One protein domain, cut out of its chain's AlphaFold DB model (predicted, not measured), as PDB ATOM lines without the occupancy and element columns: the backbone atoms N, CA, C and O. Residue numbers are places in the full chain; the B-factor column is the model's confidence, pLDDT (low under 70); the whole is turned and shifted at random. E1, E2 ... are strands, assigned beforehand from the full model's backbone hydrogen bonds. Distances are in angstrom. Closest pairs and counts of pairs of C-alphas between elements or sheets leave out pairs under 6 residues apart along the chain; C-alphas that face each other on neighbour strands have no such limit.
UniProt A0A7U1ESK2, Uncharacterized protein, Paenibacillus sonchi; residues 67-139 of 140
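What this domain is: This is residues 67 to 139 of the 140 residues of an uncharacterized protein of Paenibacillus sonchi (UniProt A0A7U1ESK2). Two strongly twisted antiparallel sheets, one of four strands and one of three, make a small sandwich, face to face with their strands crossed at 67 degrees. The sheets come closest where E5 passes E1 and E2, and one link, E4 to E5, leads from the first sheet to the second. The printed part has 73 residues with no named helix and seven named strands, E1 to E7 along the chain; the sheets run in the orders E1 E2 E3 E4 and E5 E6 E7, and the class is all strand. The whole is compact, with a radius of gyration of the C-alphas of 12.0 A, and spans 37 by 28 by 20 A.

How they stand to each other: The larger sheet is a meander, each strand the antiparallel neighbour of the one before: E1, residues 67 to 71, E2, residues 74 to 79, E3, residues 84 to 89, and E4, residues 94 to 100. E1 and E2 form a hairpin, with N 69 and O 76 2.9 A apart, within hydrogen-bond range. In the hairpin of E2 and E3, N 77 and O 86 are 2.9 A apart, and in that of E3 and E4, N 87 and O 96 are 2.8 A apart. The smaller sheet is a meander of E5, residues 109 to 115, E6, residues 120 to 126, and E7, residues 132 to 138. N 112 and O 122 of the hairpin E5 and E6 are 3.0 A apart; N 123 and O 135 of the hairpin E6 and E7 are 2.9 A apart. Between the sheets, the closest C-alphas of E1 and E5 are those of Phe 71 and Ile 112, 6.9 A apart. The closest C-alphas of E2 and E5 are those of Tyr 76 and Phe 111, 7.0 A apart. E3 and E4 are apart from E5, E6 and E7.

Where its parts are: E1 begins at C-alpha 67 (266.717, 285.631, 160.457) and is 13.3 A long. E2 measures 16.4 A, E3 17.4 A and E4 15.6 A, the last ending at C-alpha 100 (270.555, 287.473, 146.928). E5 is 17.1 A long, E6 19.6 A and E7 20.2 A; E7 ends at C-alpha 138 (276.826, 281.987, 143.084).

The domain as a whole: The two C-alphas farthest apart, those of Thr 91 and Ser 129, are 37.5 A from each other. The printed part has no cut. The link E4 to E5 is short, with 8 residues, and the other links are tight. The mean pLDDT of the printed part is 85.5, and residues 104 to 107, in the link E4 to E5, are under 70.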
ATOM      1  N   LYS A  67     266.500 287.010 160.026       81.25
ATOM      2  CA  LYS A  67     266.717 285.631 160.457       81.25
ATOM      3  C   LYS A  67     268.215 285.379 160.542       81.25
ATOM      4  O   LYS A  67     268.944 285.759 159.627       81.25
ATOM      5  N   SER A  68     268.684 284.730 161.602       82.62
ATOM      6  CA  SER A  68     270.105 284.406 161.749       82.62
ATOM      7  C   SER A  68     270.337 282.931 162.047       82.62
ATOM      8  O   SER A  68     269.513 282.282 162.685       82.62
ATOM      9  N   GLU A  69     271.449 282.398 161.542       84.75
ATOM     10  CA  GLU A  69     271.859 281.007 161.729       84.75
ATOM     11  C   GLU A  69     273.372 280.944 161.951       84.75
ATOM     12  O   GLU A  69     274.150 281.551 161.212       84.75
ATOM     13  N   LEU A  70     273.808 280.202 162.969       81.75
ATOM     14  CA  LEU A  70     275.224 279.913 163.178       81.75
ATOM     15  C   LEU A  70     275.625 278.675 162.377       81.75
ATOM     16  O   LEU A  70     275.015 277.616 162.507       81.75
ATOM     17  N   PHE A  71     276.698 278.798 161.601       81.06
ATOM     18  CA  PHE A  71     277.321 277.691 160.886       81.06
ATOM     19  C   PHE A  71     278.827 277.691 161.158       81.06
ATOM     20  O   PHE A  71     279.569 278.551 160.679       81.06
ATOM     21  N   GLY A  72     279.296 276.730 161.956       84.69
ATOM     22  CA  GLY A  72     280.687 276.710 162.417       84.69
ATOM     23  C   GLY A  72     281.054 278.012 163.140       84.69
ATOM     24  O   GLY A  72     280.389 278.401 164.096       84.69
ATOM     25  N   SER A  73     282.094 278.701 162.660       83.12
ATOM     26  CA  SER A  73     282.546 280.002 163.191       83.12
ATOM     27  C   SER A  73     282.025 281.199 162.385       83.12
ATOM     28  O   SER A  73     282.687 282.238 162.309       83.12
ATOM     29  N   GLN A  74     280.879 281.043 161.725       84.75
ATOM     30  CA  GLN A  74     280.269 282.064 160.882       84.75
ATOM     31  C   GLN A  74     278.811 282.272 161.282       84.75
ATOM     32  O   GLN A  74     278.108 281.327 161.644       84.75
ATOM     33  N   LEU A  75     278.358 283.516 161.191       86.94
ATOM     34  CA  LEU A  75     276.979 283.910 161.412       86.94
ATOM     35  C   LEU A  75     276.359 284.322 160.081       86.94
ATOM     36  O   LEU A  75     276.739 285.332 159.484       86.94
ATOM     37  N   TYR A  76     275.406 283.520 159.626       89.94
ATOM     38  CA  TYR A  76     274.517 283.847 158.527       89.94
ATOM     39  C   TYR A  76     273.417 284.775 159.037       89.94
ATOM     40  O   TYR A  76     272.802 284.499 160.066       89.94
ATOM     41  N   VAL A  77     273.156 285.861 158.316       88.00
ATOM     42  CA  VAL A  77     272.057 286.785 158.612       88.00
ATOM     43  C   VAL A  77     271.306 287.097 157.329       88.00
ATOM     44  O   VAL A  77     271.898 287.567 156.361       88.00
ATOM     45  N   LYS A  78     269.999 286.865 157.329       87.38
ATOM     46  CA  LYS A  78     269.072 287.150 156.237       87.38
ATOM     47  C   LYS A  78     268.168 288.309 156.618       87.38
ATOM     48  O   LYS A  78     267.492 288.232 157.634       87.38
ATOM     49  N   ASP A  79     268.112 289.322 155.766       85.00
ATOM     50  CA  ASP A  79     267.047 290.321 155.756       85.00
ATOM     51  C   ASP A  79     265.777 289.679 155.192       85.00
ATOM     52  O   ASP A  79     265.723 289.280 154.019       85.00
ATOM     53  N   GLU A  80     264.753 289.536 156.022       81.44
ATOM     54  CA  GLU A  80     263.496 288.930 155.597       81.44
ATOM     55  C   GLU A  80     262.693 289.855 154.681       81.44
ATOM     56  O   GLU A  80     262.003 289.357 153.794       81.44
ATOM     57  N   SER A  81     262.839 291.174 154.837       81.00
ATOM     58  CA  SER A  81     262.134 292.190 154.051       81.00
ATOM     59  C   SER A  81     262.810 292.434 152.704       81.00
ATOM     60  O   SER A  81     262.166 292.406 151.656       81.00
ATOM     61  N   ALA A  82     264.131 292.634 152.711       81.69
ATOM     62  CA  ALA A  82     264.886 292.912 151.493       81.69
ATOM     63  C   ALA A  82     265.219 291.642 150.691       81.69
ATOM     64  O   ALA A  82     265.608 291.746 149.530       81.69
ATOM     65  N   HIS A  83     265.074 290.452 151.286       87.12
ATOM     66  CA  HIS A  83     265.459 289.169 150.684       87.12
ATOM     67  C   HIS A  83     266.935 289.118 150.254       87.12
ATOM     68  O   HIS A  83     267.298 288.547 149.221       87.12
ATOM     69  N   PHE A  84     267.805 289.670 151.097       88.88
ATOM     70  CA  PHE A  84     269.255 289.549 150.983       88.88
ATOM     71  C   PHE A  84     269.824 288.854 152.213       88.88
ATOM     72  O   PHE A  84     269.200 288.823 153.267       88.88
ATOM     73  N   TRP A  85     271.023 288.303 152.094       91.62
ATOM     74  CA  TRP A  85     271.757 287.753 153.222       91.62
ATOM     75  C   TRP A  85     273.208 288.210 153.229       91.62
ATOM     76  O   TRP A  85     273.764 288.653 152.221       91.62
ATOM     77  N   SER A  86     273.813 288.117 154.401       91.75
ATOM     78  CA  SER A  86     275.209 288.427 154.659       91.75
ATOM     79  C   SER A  86     275.794 287.382 155.604       91.75
ATOM     80  O   SER A  86     275.072 286.714 156.346       91.75
ATOM     81  N   LEU A  87     277.111 287.237 155.561       91.50
ATOM     82  CA  LEU A  87     277.879 286.315 156.377       91.50
ATOM     83  C   LEU A  87     278.912 287.100 157.163       91.50
ATOM     84  O   LEU A  87     279.678 287.884 156.594       91.50
ATOM     85  N   TYR A  88     278.962 286.849 158.458       86.69
ATOM     86  CA  TYR A  88     279.904 287.475 159.370       86.69
ATOM     87  C   TYR A  88     280.741 286.405 160.054       86.69
ATOM     88  O   TYR A  88     280.299 285.270 160.212       86.69
ATOM     89  N   ASP A  89     281.951 286.754 160.473       83.69
ATOM     90  CA  ASP A  89     282.634 285.952 161.485       83.69
ATOM     91  C   ASP A  89     282.041 286.225 162.879       83.69
ATOM     92  O   ASP A  89     281.257 287.159 163.073       83.69
ATOM     93  N   LEU A  90     282.438 285.427 163.873       80.62
ATOM     94  CA  LEU A  90     281.973 285.589 165.258       80.62
ATOM     95  C   LEU A  90     282.405 286.918 165.910       80.62
ATOM     96  O   LEU A  90     281.924 287.248 166.989       80.62
ATOM     97  N   THR A  91     283.293 287.692 165.277       78.69
ATOM     98  CA  THR A  91     283.678 289.037 165.738       78.69
ATOM     99  C   THR A  91     282.785 290.138 165.150       78.69
ATOM    100  O   THR A  91     282.894 291.302 165.536       78.69
ATOM    101  N   GLY A  92     281.895 289.792 164.210       72.31
ATOM    102  CA  GLY A  92     281.017 290.726 163.500       72.31
ATOM    103  C   GLY A  92     281.647 291.385 162.276       72.31
ATOM    104  O   GLY A  92     281.062 292.308 161.680       72.31
ATOM    105  N   LYS A  93     282.834 290.932 161.862       81.69
ATOM    106  CA  LYS A  93     283.442 291.358 160.602       81.69
ATOM    107  C   LYS A  93     282.699 290.691 159.450       81.69
ATOM    108  O   LYS A  93     282.434 289.494 159.476       81.69
ATOM    109  N   SER A  94     282.355 291.482 158.434       86.50
ATOM    110  CA  SER A  94     281.697 290.948 157.240       86.50
ATOM    111  C   SER A  94     282.679 290.099 156.439       86.50
ATOM    112  O   SER A  94     283.774 290.559 156.110       86.50
ATOM    113  N   ILE A  95     282.273 288.869 156.144       90.06
ATOM    114  CA  ILE A  95     282.932 287.963 155.201       90.06
ATOM    115  C   ILE A  95     282.314 288.165 153.817       90.06
ATOM    116  O   ILE A  95     283.024 288.251 152.819       90.06
ATOM    117  N   LEU A  96     280.985 288.263 153.772       92.50
ATOM    118  CA  LEU A  96     280.202 288.384 152.554       92.50
ATOM    119  C   LEU A  96     278.966 289.231 152.848       92.50
ATOM    120  O   LEU A  96     278.356 289.085 153.900       92.50
ATOM    121  N   SER A  97     278.595 290.131 151.940       91.19
ATOM    122  CA  SER A  97     277.501 291.082 152.195       91.19
ATOM    123  C   SER A  97     276.512 291.111 151.043       91.19
ATOM    124  O   SER A  97     276.929 290.960 149.895       91.19
ATOM    125  N   ASN A  98     275.244 291.395 151.343       89.31
ATOM    126  CA  ASN A  98     274.204 291.756 150.372       89.31
ATOM    127  C   ASN A  98     274.074 290.773 149.204       89.31
ATOM    128  O   ASN A  98     273.990 291.151 148.035       89.31
ATOM    129  N   GLN A  99     274.064 289.490 149.535       93.06
ATOM    130  CA  GLN A  99     273.890 288.413 148.580       93.06
ATOM    131  C   GLN A  99     272.404 288.128 148.383       93.06
ATOM    132  O   GLN A  99     271.661 288.144 149.366       93.06
ATOM    133  N   PRO A 100     271.940 287.864 147.152       90.12
ATOM    134  CA  PRO A 100     270.555 287.473 146.928       90.12
ATOM    135  C   PRO A 100     270.211 286.239 147.765       90.12
ATOM    136  O   PRO A 100     270.942 285.243 147.740       90.12
ATOM    137  N   ALA A 101     269.125 286.310 148.535       87.12
ATOM    138  CA  ALA A 101     268.652 285.156 149.282       87.12
ATOM    139  C   ALA A 101     268.129 284.072 148.332       87.12
ATOM    140  O   ALA A 101     267.673 284.378 147.224       87.12
ATOM    141  N   PRO A 102     268.155 282.801 148.768       84.00
ATOM    142  CA  PRO A 102     267.419 281.747 148.097       84.00
ATOM    143  C   PRO A 102     265.978 282.157 147.784       84.00
ATOM    144  O   PRO A 102     265.343 282.810 148.622       84.00
ATOM    145  N   PRO A 103     265.442 281.767 146.612       76.81
ATOM    146  CA  PRO A 103     264.067 282.077 146.259       76.81
ATOM    147  C   PRO A 103     263.118 281.544 147.336       76.81
ATOM    148  O   PRO A 103     263.275 280.421 147.820       76.81
ATOM    149  N   ALA A 104     262.127 282.359 147.701       64.88
ATOM    150  CA  ALA A 104     261.081 281.973 148.637       64.88
ATOM    151  C   ALA A 104     260.269 280.822 148.025       64.88
ATOM    152  O   ALA A 104     259.374 281.033 147.212       64.88
ATOM    153  N   SER A 105     260.616 279.587 148.377       58.00
ATOM    154  CA  SER A 105     260.017 278.378 147.801       58.00
ATOM    155  C   SER A 105     258.828 277.857 148.613       58.00
ATOM    156  O   SER A 105     258.413 276.717 148.440       58.00
ATOM    157  N   GLY A 106     258.295 278.664 149.541       60.50
ATOM    158  CA  GLY A 106     257.338 278.207 150.559       60.50
ATOM    159  C   GLY A 106     257.954 277.259 151.598       60.50
ATOM    160  O   GLY A 106     257.276 276.860 152.540       60.50
ATOM    161  N   HIS A 107     259.237 276.929 151.443       69.88
ATOM    162  CA  HIS A 107     260.025 276.085 152.325       69.88
ATOM    163  C   HIS A 107     261.199 276.872 152.898       69.88
ATOM    164  O   HIS A 107     261.744 277.779 152.260       69.88
ATOM    165  N   GLU A 108     261.576 276.518 154.120       77.56
ATOM    166  CA  GLU A 108     262.677 277.149 154.827       77.56
ATOM    167  C   GLU A 108     264.012 276.675 154.244       77.56
ATOM    168  O   GLU A 108     264.254 275.474 154.089       77.56
ATOM    169  N   ALA A 109     264.856 277.640 153.874       85.25
ATOM    170  CA  ALA A 109     266.212 277.395 153.411       85.25
ATOM    171  C   ALA A 109     267.185 277.677 154.560       85.25
ATOM    172  O   ALA A 109     267.183 278.787 155.099       85.25
ATOM    173  N   HIS A 110     268.011 276.691 154.894       88.38
ATOM    174  CA  HIS A 110     269.047 276.790 155.918       88.38
ATOM    175  C   HIS A 110     270.417 276.892 155.267       88.38
ATOM    176  O   HIS A 110     270.712 276.163 154.316       88.38
ATOM    177  N   PHE A 111     271.253 277.793 155.768       90.56
ATOM    178  CA  PHE A 111     272.604 277.961 155.255       90.56
ATOM    179  C   PHE A 111     273.487 276.800 155.717       90.56
ATOM    180  O   PHE A 111     273.591 276.520 156.908       90.56
ATOM    181  N   ILE A 112     274.134 276.121 154.768       91.12
ATOM    182  CA  ILE A 112     274.971 274.943 155.060       91.12
ATOM    183  C   ILE A 112     276.425 275.109 154.618       91.12
ATOM    184  O   ILE A 112     277.212 274.172 154.735       91.12
ATOM    185  N   GLY A 113     276.791 276.286 154.108       91.00
ATOM    186  CA  GLY A 113     278.185 276.630 153.860       91.00
ATOM    187  C   GLY A 113     278.417 277.528 152.652       91.00
ATOM    188  O   GLY A 113     277.567 277.692 151.774       91.00
ATOM    189  N   LEU A 114     279.620 278.092 152.625       91.69
ATOM    190  CA  LEU A 114     280.172 278.880 151.532       91.69
ATOM    191  C   LEU A 114     281.457 278.205 151.050       91.69
ATOM    192  O   LEU A 114     282.405 278.060 151.822       91.69
ATOM    193  N   ASP A 115     281.502 277.853 149.771       91.69
ATOM    194  CA  ASP A 115     282.738 277.507 149.086       91.69
ATOM    195  C   ASP A 115     283.369 278.795 148.539       91.69
ATOM    196  O   ASP A 115     282.886 279.422 147.592       91.69
ATOM    197  N   THR A 116     284.463 279.223 149.167       87.94
ATOM    198  CA  THR A 116     285.190 280.432 148.764       87.94
ATOM    199  C   THR A 116     285.993 280.251 147.478       87.94
ATOM    200  O   THR A 116     286.361 281.241 146.851       87.94
ATOM    201  N   THR A 117     286.292 279.010 147.091       91.69
ATOM    202  CA  THR A 117     287.055 278.684 145.885       91.69
ATOM    203  C   THR A 117     286.158 278.741 144.656       91.69
ATOM    204  O   THR A 117     286.525 279.393 143.678       91.69
ATOM    205  N   THR A 118     284.977 278.118 144.705       92.75
ATOM    206  CA  THR A 118     284.001 278.174 143.600       92.75
ATOM    207  C   THR A 118     283.119 279.418 143.643       92.75
ATOM    208  O   THR A 118     282.485 279.750 142.645       92.75
ATOM    209  N   ARG A 119     283.146 280.162 144.759       93.38
ATOM    210  CA  ARG A 119     282.287 281.323 145.029       93.38
ATOM    211  C   ARG A 119     280.812 280.951 145.013       93.38
ATOM    212  O   ARG A 119     279.993 281.627 144.390       93.38
ATOM    213  N   GLU A 120     280.475 279.899 145.743       94.81
ATOM    214  CA  GLU A 120     279.123 279.363 145.805       94.81
ATOM    215  C   GLU A 120     278.662 279.166 147.250       94.81
ATOM    216  O   GLU A 120     279.370 278.599 148.078       94.81
ATOM    217  N   ALA A 121     277.447 279.613 147.552       93.94
ATOM    218  CA  ALA A 121     276.772 279.349 148.814       93.94
ATOM    219  C   ALA A 121     275.759 278.219 148.641       93.94
ATOM    220  O   ALA A 121     274.993 278.204 147.675       93.94
ATOM    221  N   SER A 122     275.741 277.291 149.591       92.69
ATOM    222  CA  SER A 122     274.840 276.144 149.584       92.69
ATOM    223  C   SER A 122     273.776 276.278 150.665       92.69
ATOM    224  O   SER A 122     274.055 276.705 151.790       92.69
ATOM    225  N   PHE A 123     272.555 275.878 150.320       92.00
ATOM    226  CA  PHE A 123     271.402 275.927 151.209       92.00
ATOM    227  C   PHE A 123     270.638 274.610 151.172       92.00
ATOM    228  O   PHE A 123     270.359 274.086 150.092       92.00
ATOM    229  N   ALA A 124     270.271 274.102 152.345       89.69
ATOM    230  CA  ALA A 124     269.367 272.968 152.479       89.69
ATOM    231  C   ALA A 124     267.916 273.462 152.524       89.69
ATOM    232  O   ALA A 124     267.596 274.355 153.304       89.69
ATOM    233  N   ILE A 125     267.045 272.875 151.707       87.56
ATOM    234  CA  ILE A 125     265.608 273.148 151.675       87.56
ATOM    235  C   ILE A 125     264.880 271.915 152.196       87.56
ATOM    236  O   ILE A 125     265.048 270.814 151.664       87.56
ATOM    237  N   PHE A 126     264.046 272.110 153.212       81.75
ATOM    238  CA  PHE A 126     263.274 271.039 153.834       81.75
ATOM    239  C   PHE A 126     261.828 271.097 153.347       81.75
ATOM    240  O   PHE A 126     261.108 272.069 153.589       81.75
ATOM    241  N   SER A 127     261.389 270.053 152.646       76.75
ATOM    242  CA  SER A 127     259.988 269.924 152.255       76.75
ATOM    243  C   SER A 127     259.129 269.470 153.437       76.75
ATOM    244  O   SER A 127     259.585 268.769 154.342       76.75
ATOM    245  N   SER A 128     257.832 269.776 153.385       76.94
ATOM    246  CA  SER A 128     256.847 269.268 154.353       76.94
ATOM    247  C   SER A 128     256.697 267.740 154.329       76.94
ATOM    248  O   SER A 128     256.198 267.152 155.283       76.94
ATOM    249  N   SER A 129     257.150 267.086 153.255       80.50
ATOM    250  CA  SER A 129     257.205 265.628 153.112       80.50
ATOM    251  C   SER A 129     258.481 264.992 153.684       80.50
ATOM    252  O   SER A 129     258.662 263.785 153.546       80.50
ATOM    253  N   GLY A 130     259.363 265.775 154.317       74.19
ATOM    254  CA  GLY A 130     260.606 265.283 154.916       74.19
ATOM    255  C   GLY A 130     261.736 265.031 153.914       74.19
ATOM    256  O   GLY A 130     262.754 264.443 154.274       74.19
ATOM    257  N   HIS A 131     261.585 265.471 152.662       84.06
ATOM    258  CA  HIS A 131     262.676 265.456 151.695       84.06
ATOM    259  C   HIS A 131     263.567 266.680 151.891       84.06
ATOM    260  O   HIS A 131     263.084 267.801 152.043       84.06
ATOM    261  N   ILE A 132     264.876 266.452 151.833       86.44
ATOM    262  CA  ILE A 132     265.886 267.506 151.874       86.44
ATOM    263  C   ILE A 132     266.466 267.637 150.471       86.44
ATOM    264  O   ILE A 132     266.934 266.652 149.898       86.44
ATOM    265  N   SER A 133     266.434 268.842 149.916       89.12
ATOM    266  CA  SER A 133     267.166 269.185 148.699       89.12
ATOM    267  C   SER A 133     268.237 270.224 149.009       89.12
ATOM    268  O   SER A 133     268.144 270.955 149.992       89.12
ATOM    269  N   VAL A 134     269.280 270.270 148.183       91.12
ATOM    270  CA  VAL A 134     270.335 271.280 148.285       91.12
ATOM    271  C   VAL A 134     270.299 272.134 147.034       91.12
ATOM    272  O   VAL A 134     270.231 271.612 145.920       91.12
ATOM    273  N   ILE A 135     270.348 273.445 147.230       91.56
ATOM    274  CA  ILE A 135     270.556 274.410 146.158       91.56
ATOM    275  C   ILE A 135     271.880 275.124 146.372       91.56
ATOM    276  O   ILE A 135     272.292 275.382 147.504       91.56
ATOM    277  N   THR A 136     272.512 275.475 145.264       93.62
ATOM    278  CA  THR A 136     273.788 276.179 145.247       93.62
ATOM    279  C   THR A 136     273.613 277.454 144.444       93.62
ATOM    280  O   THR A 136     273.046 277.432 143.350       93.62
ATOM    281  N   LEU A 137     274.044 278.577 145.013       92.38
ATOM    282  CA  LEU A 137     273.895 279.901 144.424       92.38
ATOM    283  C   LEU A 137     275.257 280.594 144.341       92.38
ATOM    284  O   LEU A 137     276.003 280.577 145.322       92.38
ATOM    285  N   PRO A 138     275.584 281.239 143.212       93.50
ATOM    286  CA  PRO A 138     276.826 281.987 143.084       93.50
ATOM    287  C   PRO A 138     276.811 283.235 143.976       93.50
ATOM    288  O   PRO A 138     275.768 283.877 144.132       93.50
ATOM    289  N   VAL A 139     277.977 283.618 144.506       92.62
ATOM    290  CA  VAL A 139     278.125 284.784 145.390       92.62
ATOM    291  C   VAL A 139     279.074 285.876 144.873       92.62
ATOM    292  O   VAL A 139     280.142 285.622 144.311       92.62
TER     293      VAL A 139